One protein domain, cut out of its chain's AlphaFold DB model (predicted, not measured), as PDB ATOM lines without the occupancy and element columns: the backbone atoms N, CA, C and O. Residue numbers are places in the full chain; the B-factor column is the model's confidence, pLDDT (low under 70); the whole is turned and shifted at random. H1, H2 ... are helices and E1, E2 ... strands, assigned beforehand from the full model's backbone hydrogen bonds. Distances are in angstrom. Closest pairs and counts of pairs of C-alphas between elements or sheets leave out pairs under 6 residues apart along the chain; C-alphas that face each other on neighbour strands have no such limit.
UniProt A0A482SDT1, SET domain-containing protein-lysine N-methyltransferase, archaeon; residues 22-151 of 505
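What this domain is: This is residues 22 to 151 of the 505 residues of the protein "SET domain-containing protein-lysine N-methyltransferase" of archaeon (UniProt A0A482SDT1). Loops make most of this compact body of little regular structure; hairpin E1-E2 leads straight into H2, H3 folds back, and residues 132 to 137 stick out. Named elements, mostly helix, hold 50 of the 130 printed residues: five helices, with two antiparallel strands after the first. The radius of gyration of the C-alphas is 14.6 A and the spans are 40 by 36 by 31 A.

Where its parts are: H1, residues 45 to 51, begins at (170.232, 146.185, 80.390); E1 is 76 to 78, E2 85 to 87, H2 88 to 94, H3 97 to 104, H4 118 to 127. H5, residues 138 to 149, ends at (159.906, 148.621, 111.432).

How they stand to each other: E1 and E2 bring N 77 and O 86 within hydrogen-bond range, 2.8 A. H2 and H3, a helical hairpin, only just touch, with 3 pairs of C-alphas within 8 A. H4 is close but not clearly touching H5. Each helix has every O i to N i+4 pair within range.

The domain as a whole: Links H1 to E1 and H3 to H4 are long. Residues 130 to 150 are among those under pLDDT 70.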
ATOM      1  N   ASN A  22     158.618 142.504  77.577       87.00
ATOM      2  CA  ASN A  22     158.787 143.946  77.635       87.00
ATOM      3  C   ASN A  22     159.442 144.294  78.968       87.00
ATOM      4  O   ASN A  22     159.002 143.812  80.013       87.00
ATOM      5  N   CYS A  23     160.460 145.150  78.930       88.44
ATOM      6  CA  CYS A  23     161.031 145.754  80.124       88.44
ATOM      7  C   CYS A  23     159.906 146.399  80.947       88.44
ATOM      8  O   CYS A  23     159.147 147.223  80.428       88.44
ATOM      9  N   SER A  24     159.790 146.038  82.225       90.38
ATOM     10  CA  SER A  24     158.746 146.595  83.093       90.38
ATOM     11  C   SER A  24     158.921 148.104  83.326       90.38
ATOM     12  O   SER A  24     157.938 148.803  83.538       90.38
ATOM     13  N   ALA A  25     160.142 148.638  83.211       90.06
ATOM     14  CA  ALA A  25     160.418 150.067  83.353       90.06
ATOM     15  C   ALA A  25     160.142 150.862  82.058       90.06
ATOM     16  O   ALA A  25     159.277 151.740  82.046       90.06
ATOM     17  N   CYS A  26     160.838 150.547  80.956       89.56
ATOM     18  CA  CYS A  26     160.808 151.339  79.713       89.56
ATOM     19  C   CYS A  26     159.936 150.761  78.584       89.56
ATOM     20  O   CYS A  26     159.812 151.380  77.531       89.56
ATOM     21  N   ARG A  27     159.339 149.574  78.772       90.50
ATOM     22  CA  ARG A  27     158.472 148.862  77.804       90.50
ATOM     23  C   ARG A  27     159.130 148.402  76.508       90.50
ATOM     24  O   ARG A  27     158.464 147.754  75.702       90.50
ATOM     25  N   GLN A  28     160.418 148.663  76.322       87.69
ATOM     26  CA  GLN A  28     161.161 148.118  75.195       87.69
ATOM     27  C   GLN A  28     161.172 146.590  75.258       87.69
ATOM     28  O   GLN A  28     161.301 145.995  76.333       87.69
ATOM     29  N   VAL A  29     161.023 145.963  74.094       82.94
ATOM     30  CA  VAL A  29     161.156 144.514  73.959       82.94
ATOM     31  C   VAL A  29     162.608 144.157  74.248       82.94
ATOM     32  O   VAL A  29     163.504 144.601  73.535       82.94
ATOM     33  N   THR A  30     162.840 143.351  75.277       67.62
ATOM     34  CA  THR A  30     164.175 142.888  75.650       67.62
ATOM     35  C   THR A  30     164.271 141.371  75.506       67.62
ATOM     36  O   THR A  30     163.293 140.628  75.660       67.62
ATOM     37  N   GLN A  31     165.467 140.921  75.133       64.62
ATOM     38  CA  GLN A  31     165.870 139.514  75.148       64.62
ATOM     39  C   GLN A  31     166.752 139.200  76.369       64.62
ATOM     40  O   GLN A  31     167.182 138.057  76.536       64.62
ATOM     41  N   ASP A  32     167.003 140.203  77.211       52.69
ATOM     42  CA  ASP A  32     167.906 140.144  78.350       52.69
ATOM     43  C   ASP A  32     167.188 139.613  79.597       52.69
ATOM     44  O   ASP A  32     165.967 139.709  79.730       52.69
ATOM     45  N   ASN A  33     167.951 139.054  80.538       61.44
ATOM     46  CA  ASN A  33     167.418 138.434  81.757       61.44
ATOM     47  C   ASN A  33     167.649 139.279  83.026       61.44
ATOM     48  O   ASN A  33     167.671 138.724  84.129       61.44
ATOM     49  N   TYR A  34     167.854 140.594  82.895       63.81
ATOM     50  CA  TYR A  34     168.066 141.459  84.057       63.81
ATOM     51  C   TYR A  34     166.785 141.609  84.874       63.81
ATOM     52  O   TYR A  34     165.665 141.569  84.358       63.81
ATOM     53  N   THR A  35     166.959 141.799  86.177       67.88
ATOM     54  CA  THR A  35     165.856 142.043  87.106       67.88
ATOM     55  C   THR A  35     166.106 143.286  87.915       67.88
ATOM     56  O   THR A  35     167.231 143.512  88.355       67.88
ATOM     57  N   ASN A  36     165.044 144.058  88.135       79.06
ATOM     58  CA  ASN A  36     165.071 145.174  89.061       79.06
ATOM     59  C   ASN A  36     165.509 144.648  90.444       79.06
ATOM     60  O   ASN A  36     164.858 143.724  90.944       79.06
ATOM     61  N   PRO A  37     166.593 145.187  91.038       64.56
ATOM     62  CA  PRO A  37     167.150 144.671  92.288       64.56
ATOM     63  C   PRO A  37     166.145 144.639  93.443       64.56
ATOM     64  O   PRO A  37     166.143 143.687  94.212       64.56
ATOM     65  N   LEU A  38     165.247 145.625  93.515       72.56
ATOM     66  CA  LEU A  38     164.274 145.749  94.598       72.56
ATOM     67  C   LEU A  38     162.968 144.989  94.335       72.56
ATOM     68  O   LEU A  38     162.411 144.371  95.236       72.56
ATOM     69  N   LEU A  39     162.437 145.094  93.118       77.75
ATOM     70  CA  LEU A  39     161.097 144.612  92.774       77.75
ATOM     71  C   LEU A  39     161.093 143.181  92.222       77.75
ATOM     72  O   LEU A  39     160.029 142.587  92.080       77.75
ATOM     73  N   GLY A  40     162.251 142.649  91.819       72.12
ATOM     74  CA  GLY A  40     162.366 141.307  91.238       72.12
ATOM     75  C   GLY A  40     161.723 141.140  89.850       72.12
ATOM     76  O   GLY A  40     161.682 140.030  89.325       72.12
ATOM     77  N   VAL A  41     161.243 142.222  89.230       80.44
ATOM     78  CA  VAL A  41     160.594 142.227  87.905       80.44
ATOM     79  C   VAL A  41     161.614 142.356  86.762       80.44
ATOM     80  O   VAL A  41     162.681 142.944  86.967       80.44
ATOM     81  N   PRO A  42     161.324 141.855  85.545       82.56
ATOM     82  CA  PRO A  42     162.256 141.934  84.424       82.56
ATOM     83  C   PRO A  42     162.432 143.369  83.914       82.56
ATOM     84  O   PRO A  42     161.463 144.123  83.759       82.56
ATOM     85  N   ILE A  43     163.677 143.729  83.612       81.56
ATOM     86  CA  ILE A  43     164.074 145.008  83.009       81.56
ATOM     87  C   ILE A  43     165.154 144.777  81.940       81.56
ATOM     88  O   ILE A  43     165.796 143.731  81.932       81.56
ATOM     89  N   CYS A  44     165.343 145.724  81.016       80.25
ATOM     90  CA  CYS A  44     166.440 145.663  80.043       80.25
ATOM     91  C   CYS A  44     167.783 146.054  80.682       80.25
ATOM     92  O   CYS A  44     167.808 146.616  81.783       80.25
ATOM     93  N   TYR A  45     168.885 145.790  79.970       68.44
ATOM     94  CA  TYR A  45     170.232 146.185  80.390       68.44
ATOM     95  C   TYR A  45     170.329 147.673  80.748       68.44
ATOM     96  O   TYR A  45     170.773 147.993  81.843       68.44
ATOM     97  N   ASP A  46     169.853 148.572  79.880       68.75
ATOM     98  CA  ASP A  46     169.980 150.021  80.092       68.75
ATOM     99  C   ASP A  46     169.250 150.481  81.356       68.75
ATOM    100  O   ASP A  46     169.795 151.243  82.151       68.75
ATOM    101  N   CYS A  47     168.039 149.966  81.596       73.38
ATOM    102  CA  CYS A  47     167.305 150.252  82.825       73.38
ATOM    103  C   CYS A  47     168.008 149.671  84.055       73.38
ATOM    104  O   CYS A  47     168.009 150.314  85.096       73.38
ATOM    105  N   HIS A  48     168.597 148.475  83.961       67.31
ATOM    106  CA  HIS A  48     169.357 147.883  85.064       67.31
ATOM    107  C   HIS A  48     170.632 148.678  85.363       67.31
ATOM    108  O   HIS A  48     170.931 148.946  86.522       67.31
ATOM    109  N   TYR A  49     171.374 149.062  84.329       59.03
ATOM    110  CA  TYR A  49     172.573 149.884  84.431       59.03
ATOM    111  C   TYR A  49     172.232 151.237  85.060       59.03
ATOM    112  O   TYR A  49     172.772 151.572  86.106       59.03
ATOM    113  N   HIS A  50     171.246 151.948  84.508       65.56
ATOM    114  CA  HIS A  50     170.813 153.247  85.015       65.56
ATOM    115  C   HIS A  50     170.321 153.189  86.466       65.56
ATOM    116  O   HIS A  50     170.701 154.026  87.272       65.56
ATOM    117  N   TYR A  51     169.546 152.164  86.834       67.00
ATOM    118  CA  TYR A  51     169.080 151.974  88.212       67.00
ATOM    119  C   TYR A  51     170.220 151.851  89.231       67.00
ATOM    120  O   TYR A  51     170.065 152.206  90.399       67.00
ATOM    121  N   ASN A  52     171.361 151.323  88.790       51.22
ATOM    122  CA  ASN A  52     172.534 151.101  89.624       51.22
ATOM    123  C   ASN A  52     173.537 152.266  89.581       51.22
ATOM    124  O   ASN A  52     174.568 152.186  90.244       51.22
ATOM    125  N   ILE A  53     173.240 153.345  88.850       46.41
ATOM    126  CA  ILE A  53     174.110 154.520  88.717       46.41
ATOM    127  C   ILE A  53     173.461 155.712  89.409       46.41
ATOM    128  O   ILE A  53     172.326 156.072  89.117       46.41
ATOM    129  N   GLY A  54     174.203 156.356  90.310       49.22
ATOM    130  CA  GLY A  54     173.733 157.526  91.060       49.22
ATOM    131  C   GLY A  54     173.039 157.172  92.376       49.22
ATOM    132  O   GLY A  54     172.883 155.998  92.702       49.22
ATOM    133  N   GLU A  55     172.658 158.188  93.162       54.94
ATOM    134  CA  GLU A  55     172.111 158.063  94.522       54.94
ATOM    135  C   GLU A  55     170.574 158.205  94.568       54.94
ATOM    136  O   GLU A  55     170.039 159.170  94.037       54.94
ATOM    137  N   PHE A  56     169.847 157.314  95.265       66.44
ATOM    138  CA  PHE A  56     168.442 157.558  95.628       66.44
ATOM    139  C   PHE A  56     168.394 158.577  96.770       66.44
ATOM    140  O   PHE A  56     168.361 158.208  97.948       66.44
ATOM    141  N   THR A  57     168.498 159.858  96.424       68.75
ATOM    142  CA  THR A  57     168.462 160.956  97.394       68.75
ATOM    143  C   THR A  57     167.061 161.113  97.973       68.75
ATOM    144  O   THR A  57     166.055 160.884  97.297       68.75
ATOM    145  N   ILE A  58     167.009 161.472  99.254       69.69
ATOM    146  CA  ILE A  58     165.772 161.689 100.000       69.69
ATOM    147  C   ILE A  58     165.551 163.193 100.117       69.69
ATOM    148  O   ILE A  58     166.440 163.907 100.579       69.69
ATOM    149  N   ASP A  59     164.358 163.647  99.742       74.25
ATOM    150  CA  ASP A  59     163.868 164.985 100.052       74.25
ATOM    151  C   ASP A  59     162.719 164.873 101.065       74.25
ATOM    152  O   ASP A  59     161.722 164.168 100.868       74.25
ATOM    153  N   GLY A  60     162.899 165.497 102.228       82.38
ATOM    154  CA  GLY A  60     162.015 165.324 103.376       82.38
ATOM    155  C   GLY A  60     162.002 163.886 103.912       82.38
ATOM    156  O   GLY A  60     162.876 163.499 104.685       82.38
ATOM    157  N   LYS A  61     160.972 163.106 103.558       78.00
ATOM    158  CA  LYS A  61     160.779 161.714 104.022       78.00
ATOM    159  C   LYS A  61     160.900 160.670 102.918       78.00
ATOM    160  O   LYS A  61     160.944 159.483 103.236       78.00
ATOM    161  N   ASN A  62     160.928 161.087 101.655       83.56
ATOM    162  CA  ASN A  62     160.797 160.193 100.517       83.56
ATOM    163  C   ASN A  62     161.902 160.424  99.488       83.56
ATOM    164  O   ASN A  62     162.462 161.508  99.372       83.56
ATOM    165  N   GLU A  63     162.218 159.381  98.738       83.44
ATOM    166  CA  GLU A  63     163.180 159.414  97.651       83.44
ATOM    167  C   GLU A  63     162.608 160.220  96.484       83.44
ATOM    168  O   GLU A  63     161.434 160.074  96.138       83.44
ATOM    169  N   ILE A  64     163.436 161.043  95.846       83.19
ATOM    170  CA  ILE A  64     163.007 161.828  94.674       83.19
ATOM    171  C   ILE A  64     163.055 161.019  93.369       83.19
ATOM    172  O   ILE A  64     162.562 161.466  92.337       83.19
ATOM    173  N   TYR A  65     163.630 159.814  93.411       86.44
ATOM    174  CA  TYR A  65     163.776 158.920  92.265       86.44
ATOM    175  C   TYR A  65     162.825 157.726  92.358       86.44
ATOM    176  O   TYR A  65     162.577 157.162  93.425       86.44
ATOM    177  N   CYS A  66     162.313 157.294  91.208       90.75
ATOM    178  CA  CYS A  66     161.417 156.155  91.100       90.75
ATOM    179  C   CYS A  66     162.145 154.832  91.369       90.75
ATOM    180  O   CYS A  66     163.051 154.434  90.638       90.75
ATOM    181  N   ARG A  67     161.651 154.051  92.327       87.56
ATOM    182  CA  ARG A  67     162.161 152.720  92.684       87.56
ATOM    183  C   ARG A  67     161.901 151.617  91.662       87.56
ATOM    184  O   ARG A  67     162.381 150.500  91.850       87.56
ATOM    185  N   TRP A  68     161.220 151.931  90.563       90.94
ATOM    186  CA  TRP A  68     161.031 151.028  89.426       90.94
ATOM    187  C   TRP A  68     162.035 151.275  88.292       90.94
ATOM    188  O   TRP A  68     162.605 150.316  87.772       90.94
ATOM    189  N   CYS A  69     162.259 152.536  87.906       87.00
ATOM    190  CA  CYS A  69     163.100 152.884  86.750       87.00
ATOM    191  C   CYS A  69     164.385 153.648  87.085       87.00
ATOM    192  O   CYS A  69     165.222 153.782  86.205       87.00
ATOM    193  N   GLY A  70     164.551 154.137  88.314       78.50
ATOM    194  CA  GLY A  70     165.701 154.951  88.727       78.50
ATOM    195  C   GLY A  70     165.609 156.431  88.338       78.50
ATOM    196  O   GLY A  70     166.431 157.219  88.778       78.50
ATOM    197  N   GLU A  71     164.593 156.839  87.571       82.81
ATOM    198  CA  GLU A  71     164.437 158.227  87.113       82.81
ATOM    199  C   GLU A  71     163.614 159.075  88.094       82.81
ATOM    200  O   GLU A  71     162.660 158.587  88.706       82.81
ATOM    201  N   GLY A  72     163.959 160.359  88.203       77.00
ATOM    202  CA  GLY A  72     163.241 161.368  88.996       77.00
ATOM    203  C   GLY A  72     162.364 162.296  88.152       77.00
ATOM    204  O   GLY A  72     161.920 163.331  88.637       77.00
ATOM    205  N   GLU A  73     162.144 161.969  86.877       72.88
ATOM    206  CA  GLU A  73     161.353 162.799  85.966       72.88
ATOM    207  C   GLU A  73     159.860 162.440  86.008       72.88
ATOM    208  O   GLU A  73     159.465 161.270  85.945       72.88
ATOM    209  N   GLY A  74     159.016 163.473  86.049       77.56
ATOM    210  CA  GLY A  74     157.560 163.356  86.031       77.56
ATOM    211  C   GLY A  74     156.920 163.328  87.420       77.56
ATOM    212  O   GLY A  74     157.512 163.717  88.420       77.56
ATOM    213  N   GLU A  75     155.659 162.902  87.471       88.19
ATOM    214  CA  GLU A  75     154.891 162.827  88.714       88.19
ATOM    215  C   GLU A  75     155.341 161.617  89.546       88.19
ATOM    216  O   GLU A  75     155.164 160.461  89.141       88.19
ATOM    217  N   ILE A  76     155.948 161.894  90.702       90.88
ATOM    218  CA  ILE A  76     156.438 160.899  91.656       90.88
ATOM    219  C   ILE A  76     155.405 160.706  92.768       90.88
ATOM    220  O   ILE A  76     154.958 161.658  93.399       90.88
ATOM    221  N   ILE A  77     155.059 159.449  93.023       91.38
ATOM    222  CA  ILE A  77     154.108 159.032  94.050       91.38
ATOM    223  C   ILE A  77     154.896 158.511  95.249       91.38
ATOM    224  O   ILE A  77     155.731 157.609  95.116       91.38
ATOM    225  N   LEU A  78     154.644 159.105  96.413       91.25
ATOM    226  CA  LEU A  78     155.413 158.910  97.640       91.25
ATOM    227  C   LEU A  78     154.726 157.899  98.554       91.25
ATOM    228  O   LEU A  78     153.511 157.942  98.729       91.25
ATOM    229  N   CYS A  79     155.491 157.003  99.172       88.44
ATOM    230  CA  CYS A  79     154.940 156.099 100.172       88.44
ATOM    231  C   CYS A  79     154.818 156.764 101.550       88.44
ATOM    232  O   CYS A  79     155.787 157.318 102.061       88.44
ATOM    233  N   ASP A  80     153.686 156.573 102.229       85.44
ATOM    234  CA  ASP A  80     153.481 157.079 103.595       85.44
ATOM    235  C   ASP A  80     154.223 156.295 104.689       85.44
ATOM    236  O   ASP A  80     154.319 156.749 105.828       85.44
ATOM    237  N   SER A  81     154.690 155.082 104.382       78.00
ATOM    238  CA  SER A  81     155.237 154.142 105.379       78.00
ATOM    239  C   SER A  81     156.731 153.869 105.233       78.00
ATOM    240  O   SER A  81     157.317 153.220 106.095       78.00
ATOM    241  N   CYS A  82     157.359 154.299 104.140       73.50
ATOM    242  CA  CYS A  82     158.801 154.165 103.954       73.50
ATOM    243  C   CYS A  82     159.304 155.213 102.955       73.50
ATOM    244  O   CYS A  82     158.490 155.772 102.226       73.50
ATOM    245  N   PRO A  83     160.625 155.421 102.841       79.06
ATOM    246  CA  PRO A  83     161.163 156.432 101.935       79.06
ATOM    247  C   PRO A  83     160.907 156.179 100.445       79.06
ATOM    248  O   PRO A  83     161.077 157.081  99.643       79.06
ATOM    249  N   LYS A  84     160.481 154.981 100.043       85.19
ATOM    250  CA  LYS A  84     160.410 154.589  98.633       85.19
ATOM    251  C   LYS A  84     159.344 155.362  97.849       85.19
ATOM    252  O   LYS A  84     158.220 155.533  98.327       85.19
ATOM    253  N   SER A  85     159.680 155.721  96.612       91.94
ATOM    254  CA  SER A  85     158.805 156.475  95.704       91.94
ATOM    255  C   SER A  85     158.721 155.844  94.316       91.94
ATOM    256  O   SER A  85     159.616 155.110  93.902       91.94
ATOM    257  N   PHE A  86     157.642 156.103  93.577       93.50
ATOM    258  CA  PHE A  86     157.378 155.485  92.273       93.50
ATOM    259  C   PHE A  86     156.766 156.491  91.299       93.50
ATOM    260  O   PHE A  86     155.791 157.150  91.632       93.50
ATOM    261  N   CYS A  87     157.296 156.599  90.080       93.00
ATOM    262  CA  CYS A  87     156.720 157.494  89.079       93.00
ATOM    263  C   CYS A  87     155.411 156.937  88.509       93.00
ATOM    264  O   CYS A  87     155.272 155.728  88.268       93.00
ATOM    265  N   SER A  88     154.469 157.836  88.223       91.69
ATOM    266  CA  SER A  88     153.166 157.495  87.647       91.69
ATOM    267  C   SER A  88     153.307 156.749  86.317       91.69
ATOM    268  O   SER A  88     152.537 155.831  86.039       91.69
ATOM    269  N   ARG A  89     154.354 157.047  85.535       92.62
ATOM    270  CA  ARG A  89     154.694 156.339  84.290       92.62
ATOM    271  C   ARG A  89     154.940 154.845  84.516       92.62
ATOM    272  O   ARG A  89     154.371 154.029  83.797       92.62
ATOM    273  N   CYS A  90     155.749 154.465  85.506       93.50
ATOM    274  CA  CYS A  90     156.017 153.049  85.789       93.50
ATOM    275  C   CYS A  90     154.774 152.326  86.316       93.50
ATOM    276  O   CYS A  90     154.550 151.165  85.972       93.50
ATOM    277  N   ILE A  91     153.939 153.016  87.094       93.19
ATOM    278  CA  ILE A  91     152.684 152.457  87.605       93.19
ATOM    279  C   ILE A  91     151.703 152.219  86.448       93.19
ATOM    280  O   ILE A  91     151.254 151.092  86.261       93.19
ATOM    281  N   ARG A  92     151.463 153.226  85.600       92.06
ATOM    282  CA  ARG A  92     150.600 153.125  84.404       92.06
ATOM    283  C   ARG A  92     151.096 152.115  83.383       92.06
ATOM    284  O   ARG A  92     150.309 151.492  82.682       92.06
ATOM    285  N   ASN A  93     152.410 151.947  83.288       92.31
ATOM    286  CA  ASN A  93     152.976 150.903  82.459       92.31
ATOM    287  C   ASN A  93     152.567 149.530  82.998       92.31
ATOM    288  O   ASN A  93     152.132 148.677  82.241       92.31
ATOM    289  N   ASN A  94     152.682 149.261  84.287       93.00
ATOM    290  CA  ASN A  94     152.555 147.878  84.738       93.00
ATOM    291  C   ASN A  94     151.139 147.478  85.160       93.00
ATOM    292  O   ASN A  94     150.792 146.307  85.025       93.00
ATOM    293  N   PHE A  95     150.314 148.423  85.592       92.81
ATOM    294  CA  PHE A  95     148.983 148.157  86.131       92.81
ATOM    295  C   PHE A  95     147.865 148.576  85.173       92.81
ATOM    296  O   PHE A  95     148.077 149.364  84.252       92.81
ATOM    297  N   ASP A  96     146.676 147.999  85.361       90.44
ATOM    298  CA  ASP A  96     145.488 148.414  84.617       90.44
ATOM    299  C   ASP A  96     144.917 149.731  85.154       90.44
ATOM    300  O   ASP A  96     145.278 150.197  86.233       90.44
ATOM    301  N   GLU A  97     144.024 150.348  84.378       89.31
ATOM    302  CA  GLU A  97     143.480 151.667  84.706       89.31
ATOM    303  C   GLU A  97     142.770 151.673  86.067       89.31
ATOM    304  O   GLU A  97     142.908 152.629  86.817       89.31
ATOM    305  N   ALA A  98     142.066 150.599  86.436       87.69
ATOM    306  CA  ALA A  98     141.383 150.522  87.727       87.69
ATOM    307  C   ALA A  98     142.376 150.597  88.898       87.69
ATOM    308  O   ALA A  98     142.176 151.363  89.843       87.69
ATOM    309  N   GLU A  99     143.473 149.849  88.809       87.06
ATOM    310  CA  GLU A  99     144.515 149.824  89.828       87.06
ATOM    311  C   GLU A  99     145.347 151.114  89.851       87.06
ATOM    312  O   GLU A  99     145.694 151.623  90.919       87.06
ATOM    313  N   VAL A 100     145.612 151.703  88.683       89.62
ATOM    314  CA  VAL A 100     146.232 153.029  88.563       89.62
ATOM    315  C   VAL A 100     145.370 154.081  89.254       89.62
ATOM    316  O   VAL A 100     145.885 154.845  90.064       89.62
ATOM    317  N   GLN A 101     144.066 154.117  88.978       86.31
ATOM    318  CA  GLN A 101     143.141 155.071  89.593       86.31
ATOM    319  C   GLN A 101     143.074 154.871  91.108       86.31
ATOM    320  O   GLN A 101     143.090 155.850  91.853       86.31
ATOM    321  N   ARG A 102     143.093 153.616  91.572       86.12
ATOM    322  CA  ARG A 102     143.202 153.304  92.997       86.12
ATOM    323  C   ARG A 102     144.474 153.902  93.597       86.12
ATOM    324  O   ARG A 102     144.386 154.506  94.650       86.12
ATOM    325  N   ILE A 103     145.636 153.752  92.961       86.44
ATOM    326  CA  ILE A 103     146.925 154.218  93.504       86.44
ATOM    327  C   ILE A 103     147.073 155.743  93.429       86.44
ATOM    328  O   ILE A 103     147.465 156.363  94.412       86.44
ATOM    329  N   ILE A 104     146.787 156.338  92.270       81.50
ATOM    330  CA  ILE A 104     147.041 157.759  91.993       81.50
ATOM    331  C   ILE A 104     146.001 158.652  92.672       81.50
ATOM    332  O   ILE A 104     146.352 159.684  93.232       81.50
ATOM    333  N   ASN A 105     144.728 158.247  92.653       76.44
ATOM    334  CA  ASN A 105     143.620 159.062  93.155       76.44
ATOM    335  C   ASN A 105     143.129 158.602  94.531       76.44
ATOM    336  O   ASN A 105     141.989 158.881  94.908       76.44
ATOM    337  N   LEU A 106     143.968 157.883  95.283       70.88
ATOM    338  CA  LEU A 106     143.623 157.446  96.630       70.88
ATOM    339  C   LEU A 106     143.461 158.697  97.520       70.88
ATOM    340  O   LEU A 106     144.423 159.437  97.703       70.88
ATOM    341  N   PRO A 107     142.286 158.946  98.125       58.44
ATOM    342  CA  PRO A 107     142.055 160.134  98.957       58.44
ATOM    343  C   PRO A 107     142.725 160.038 100.345       58.44
ATOM    344  O   PRO A 107     142.344 160.742 101.277       58.44
ATOM    345  N   GLY A 108     143.688 159.129 100.518       70.75
ATOM    346  CA  GLY A 108     144.291 158.765 101.796       70.75
ATOM    347  C   GLY A 108     145.729 158.276 101.640       70.75
ATOM    348  O   GLY A 108     146.376 158.533 100.632       70.75
ATOM    349  N   ARG A 109     146.236 157.565 102.654       80.62
ATOM    350  CA  ARG A 109     147.630 157.102 102.679       80.62
ATOM    351  C   ARG A 109     147.876 155.973 101.679       80.62
ATOM    352  O   ARG A 109     147.158 154.972 101.698       80.62
ATOM    353  N   TRP A 110     148.934 156.081 100.887       87.56
ATOM    354  CA  TRP A 110     149.398 155.042  99.982       87.56
ATOM    355  C   TRP A 110     150.611 154.286 100.541       87.56
ATOM    356  O   TRP A 110     151.633 154.835 100.965       87.56
ATOM    357  N   SER A 111     150.502 152.961 100.503       84.81
ATOM    358  CA  SER A 111     151.595 152.041 100.799       84.81
ATOM    359  C   SER A 111     152.154 151.510  99.489       84.81
ATOM    360  O   SER A 111     151.433 150.876  98.724       84.81
ATOM    361  N   CYS A 112     153.436 151.770  99.229       88.50
ATOM    362  CA  CYS A 112     154.074 151.330  97.996       88.50
ATOM    363  C   CYS A 112     154.165 149.806  97.886       88.50
ATOM    364  O   CYS A 112     153.936 149.088  98.856       88.50
ATOM    365  N   PHE A 113     154.615 149.317  96.733       85.12
ATOM    366  CA  PHE A 113     154.732 147.888  96.429       85.12
ATOM    367  C   PHE A 113     155.659 147.095  97.360       85.12
ATOM    368  O   PHE A 113     155.563 145.878  97.425       85.12
ATOM    369  N   MET A 114     156.537 147.769  98.106       79.25
ATOM    370  CA  MET A 114     157.344 147.117  99.144       79.25
ATOM    371  C   MET A 114     156.629 147.078 100.495       79.25
ATOM    372  O   MET A 114     156.935 146.237 101.335       79.25
ATOM    373  N   CYS A 115     155.707 148.014 100.731       71.19
ATOM    374  CA  CYS A 115     154.884 148.069 101.934       71.19
ATOM    375  C   CYS A 115     153.642 147.198 101.860       71.19
ATOM    376  O   CYS A 115     153.266 146.608 102.870       71.19
ATOM    377  N   SER A 116     153.039 147.140 100.681       81.38
ATOM    378  CA  SER A 116     151.836 146.390 100.355       81.38
ATOM    379  C   SER A 116     152.108 145.670  99.026       81.38
ATOM    380  O   SER A 116     151.897 146.248  97.955       81.38
ATOM    381  N   PRO A 117     152.702 144.462  99.066       77.19
ATOM    382  CA  PRO A 117     153.177 143.770  97.871       77.19
ATOM    383  C   PRO A 117     152.070 143.080  97.070       77.19
ATOM    384  O   PRO A 117     152.365 142.531  96.015       77.19
ATOM    385  N   GLU A 118     150.816 143.089  97.522       79.94
ATOM    386  CA  GLU A 118     149.710 142.307  96.951       79.94
ATOM    387  C   GLU A 118     149.564 142.555  95.447       79.94
ATOM    388  O   GLU A 118     149.686 141.627  94.647       79.94
ATOM    389  N   SER A 119     149.435 143.824  95.056       86.81
ATOM    390  CA  SER A 119     149.306 144.218  93.653       86.81
ATOM    391  C   SER A 119     150.533 143.833  92.822       86.81
ATOM    392  O   SER A 119     150.402 143.382  91.685       86.81
ATOM    393  N   LEU A 120     151.741 143.980  93.379       85.44
ATOM    394  CA  LEU A 120     152.981 143.602  92.695       85.44
ATOM    395  C   LEU A 120     153.072 142.082  92.506       85.44
ATOM    396  O   LEU A 120     153.469 141.618  91.439       85.44
ATOM    397  N   MET A 121     152.669 141.301  93.505       77.94
ATOM    398  CA  MET A 121     152.655 139.842  93.435       77.94
ATOM    399  C   MET A 121     151.636 139.344  92.410       77.94
ATOM    400  O   MET A 121     151.948 138.446  91.625       77.94
ATOM    401  N   ASP A 122     150.450 139.949  92.357       82.56
ATOM    402  CA  ASP A 122     149.439 139.632  91.349       82.56
ATOM    403  C   ASP A 122     149.929 139.967  89.940       82.56
ATOM    404  O   ASP A 122     149.757 139.173  89.011       82.56
ATOM    405  N   LEU A 123     150.629 141.093  89.781       86.19
ATOM    406  CA  LEU A 123     151.283 141.461  88.531       86.19
ATOM    407  C   LEU A 123     152.349 140.437  88.112       86.19
ATOM    408  O   LEU A 123     152.376 140.014  86.952       86.19
ATOM    409  N   ILE A 124     153.223 140.034  89.039       80.81
ATOM    410  CA  ILE A 124     154.286 139.048  88.800       80.81
ATOM    411  C   ILE A 124     153.679 137.712  88.360       80.81
ATOM    412  O   ILE A 124     154.105 137.146  87.349       80.81
ATOM    413  N   LYS A 125     152.640 137.242  89.058       78.50
ATOM    414  CA  LYS A 125     151.911 136.013  88.714       78.50
ATOM    415  C   LYS A 125     151.235 136.118  87.348       78.50
ATOM    416  O   LYS A 125     151.434 135.246  86.505       78.50
ATOM    417  N   LYS A 126     150.495 137.205  87.094       83.94
ATOM    418  CA  LYS A 126     149.774 137.456  85.829       83.94
ATOM    419  C   LYS A 126     150.703 137.419  84.618       83.94
ATOM    420  O   LYS A 126     150.326 136.900  83.570       83.94
ATOM    421  N   ASN A 127     151.916 137.950  84.759       82.19
ATOM    422  CA  ASN A 127     152.901 137.985  83.677       82.19
ATOM    423  C   ASN A 127     153.821 136.754  83.634       82.19
ATOM    424  O   ASN A 127     154.627 136.625  82.707       82.19
ATOM    425  N   GLY A 128     153.713 135.838  84.602       76.38
ATOM    426  CA  GLY A 128     154.632 134.708  84.738       76.38
ATOM    427  C   GLY A 128     156.081 135.161  84.938       76.38
ATOM    428  O   GLY A 128     156.992 134.569  84.361       76.38
ATOM    429  N   TRP A 129     156.273 136.253  85.684       77.12
ATOM    430  CA  TRP A 129     157.582 136.734  86.145       77.12
ATOM    431  C   TRP A 129     158.043 136.037  87.426       77.12
ATOM    432  O   TRP A 129     159.198 136.185  87.816       77.12
ATOM    433  N   ASP A 130     157.136 135.274  88.039       64.19
ATOM    434  CA  ASP A 130     157.415 134.216  89.002       64.19
ATOM    435  C   ASP A 130     158.682 133.459  88.571       64.19
ATOM    436  O   ASP A 130     158.763 132.845  87.500       64.19
ATOM    437  N   ARG A 131     159.711 133.571  89.408       54.16
ATOM    438  CA  ARG A 131     160.801 132.610  89.437       54.16
ATOM    439  C   ARG A 131     160.326 131.545  90.412       54.16
ATOM    440  O   ARG A 131     160.254 131.841  91.593       54.16
ATOM    441  N   HIS A 132     159.970 130.363  89.918       42.44
ATOM    442  CA  HIS A 132     159.560 129.242  90.762       42.44
ATOM    443  C   HIS A 132     160.620 128.935  91.834       42.44
ATOM    444  O   HIS A 132     161.590 128.240  91.541       42.44
ATOM    445  N   ASP A 133     160.438 129.502  93.020       41.50
ATOM    446  CA  ASP A 133     160.653 128.947  94.355       41.50
ATOM    447  C   ASP A 133     160.157 130.003  95.362       41.50
ATOM    448  O   ASP A 133     160.327 131.198  95.139       41.50
ATOM    449  N   ASP A 134     159.525 129.541  96.439       43.88
ATOM    450  CA  ASP A 134     159.091 130.280  97.640       43.88
ATOM    451  C   ASP A 134     157.584 130.560  97.748       43.88
ATOM    452  O   ASP A 134     157.006 131.569  97.341       43.88
ATOM    453  N   ASN A 135     156.946 129.582  98.382       38.06
ATOM    454  CA  ASN A 135     155.536 129.473  98.713       38.06
ATOM    455  C   ASN A 135     155.246 130.151 100.073       38.06
ATOM    456  O   ASN A 135     154.656 129.533 100.957       38.06
ATOM    457  N   GLU A 136     155.699 131.390 100.296       45.31
ATOM    458  CA  GLU A 136     155.446 132.106 101.560       45.31
ATOM    459  C   GLU A 136     154.272 133.097 101.435       45.31
ATOM    460  O   GLU A 136     154.236 133.975 100.574       45.31
ATOM    461  N   SER A 137     153.268 132.936 102.305       47.62
ATOM    462  CA  SER A 137     152.021 133.715 102.312       47.62
ATOM    463  C   SER A 137     152.236 135.201 102.635       47.62
ATOM    464  O   SER A 137     152.988 135.544 103.545       47.62
ATOM    465  N   THR A 138     151.489 136.087 101.974       47.22
ATOM    466  CA  THR A 138     151.522 137.558 102.108       47.22
ATOM    467  C   THR A 138     151.345 138.101 103.541       47.22
ATOM    468  O   THR A 138     151.972 139.103 103.884       47.22
ATOM    469  N   ASP A 139     150.586 137.429 104.418       41.62
ATOM    470  CA  ASP A 139     150.416 137.808 105.843       41.62
ATOM    471  C   ASP A 139     151.729 137.686 106.650       41.62
ATOM    472  O   ASP A 139     152.025 138.496 107.532       41.62
ATOM    473  N   PHE A 140     152.592 136.725 106.300       43.12
ATOM    474  CA  PHE A 140     153.901 136.554 106.935       43.12
ATOM    475  C   PHE A 140     154.849 137.717 106.611       43.12
ATOM    476  O   PHE A 140     155.493 138.259 107.513       43.12
ATOM    477  N   PHE A 141     154.883 138.163 105.350       44.84
ATOM    478  CA  PHE A 141     155.694 139.305 104.919       44.84
ATOM    479  C   PHE A 141     155.291 140.601 105.626       44.84
ATOM    480  O   PHE A 141     156.159 141.326 106.116       44.84
ATOM    481  N   GLN A 142     153.988 140.871 105.752       45.12
ATOM    482  CA  GLN A 142     153.497 142.062 106.448       45.12
ATOM    483  C   GLN A 142     153.864 142.055 107.941       45.12
ATOM    484  O   GLN A 142     154.331 143.068 108.471       45.12
ATOM    485  N   ARG A 143     153.726 140.909 108.626       51.00
ATOM    486  CA  ARG A 143     154.118 140.764 110.041       51.00
ATOM    487  C   ARG A 143     155.626 140.897 110.238       51.00
ATOM    488  O   ARG A 143     156.053 141.640 111.120       51.00
ATOM    489  N   LYS A 144     156.427 140.237 109.396       53.25
ATOM    490  CA  LYS A 144     157.895 140.322 109.400       53.25
ATOM    491  C   LYS A 144     158.357 141.763 109.198       53.25
ATOM    492  O   LYS A 144     159.202 142.244 109.940       53.25
ATOM    493  N   ARG A 145     157.732 142.492 108.273       55.75
ATOM    494  CA  ARG A 145     158.040 143.901 108.008       55.75
ATOM    495  C   ARG A 145     157.643 144.827 109.153       55.75
ATOM    496  O   ARG A 145     158.412 145.711 109.505       55.75
ATOM    497  N   LYS A 146     156.479 144.617 109.777       55.44
ATOM    498  CA  LYS A 146     156.074 145.365 110.980       55.44
ATOM    499  C   LYS A 146     157.035 145.129 112.149       55.44
ATOM    500  O   LYS A 146     157.355 146.071 112.871       55.44
ATOM    501  N   LEU A 147     157.518 143.897 112.308       61.44
ATOM    502  CA  LEU A 147     158.568 143.559 113.268       61.44
ATOM    503  C   LEU A 147     159.881 144.277 112.934       61.44
ATOM    504  O   LEU A 147     160.457 144.870 113.834       61.44
ATOM    505  N   GLU A 148     160.312 144.309 111.666       64.50
ATOM    506  CA  GLU A 148     161.500 145.074 111.242       64.50
ATOM    507  C   GLU A 148     161.353 146.577 111.536       64.50
ATOM    508  O   GLU A 148     162.237 147.151 112.159       64.50
ATOM    509  N   LEU A 149     160.215 147.196 111.189       62.16
ATOM    510  CA  LEU A 149     159.906 148.621 111.432       62.16
ATOM    511  C   LEU A 149     159.900 149.034 112.908       62.16
ATOM    512  O   LEU A 149     159.995 150.218 113.216       62.16
ATOM    513  N   THR A 150     159.772 148.073 113.815       69.12
ATOM    514  CA  THR A 150     159.721 148.315 115.262       69.12
ATOM    515  C   THR A 150     160.977 147.831 115.980       69.12
ATOM    516  O   THR A 150     161.014 147.833 117.211       69.12
ATOM    517  N   ARG A 151     162.024 147.432 115.237       81.94
ATOM    518  CA  ARG A 151     163.276 146.964 115.835       81.94
ATOM    519  C   ARG A 151     163.933 148.082 116.650       81.94
ATOM    520  O   ARG A 151     164.176 149.165 116.110       81.94
TER     521      ARG A 151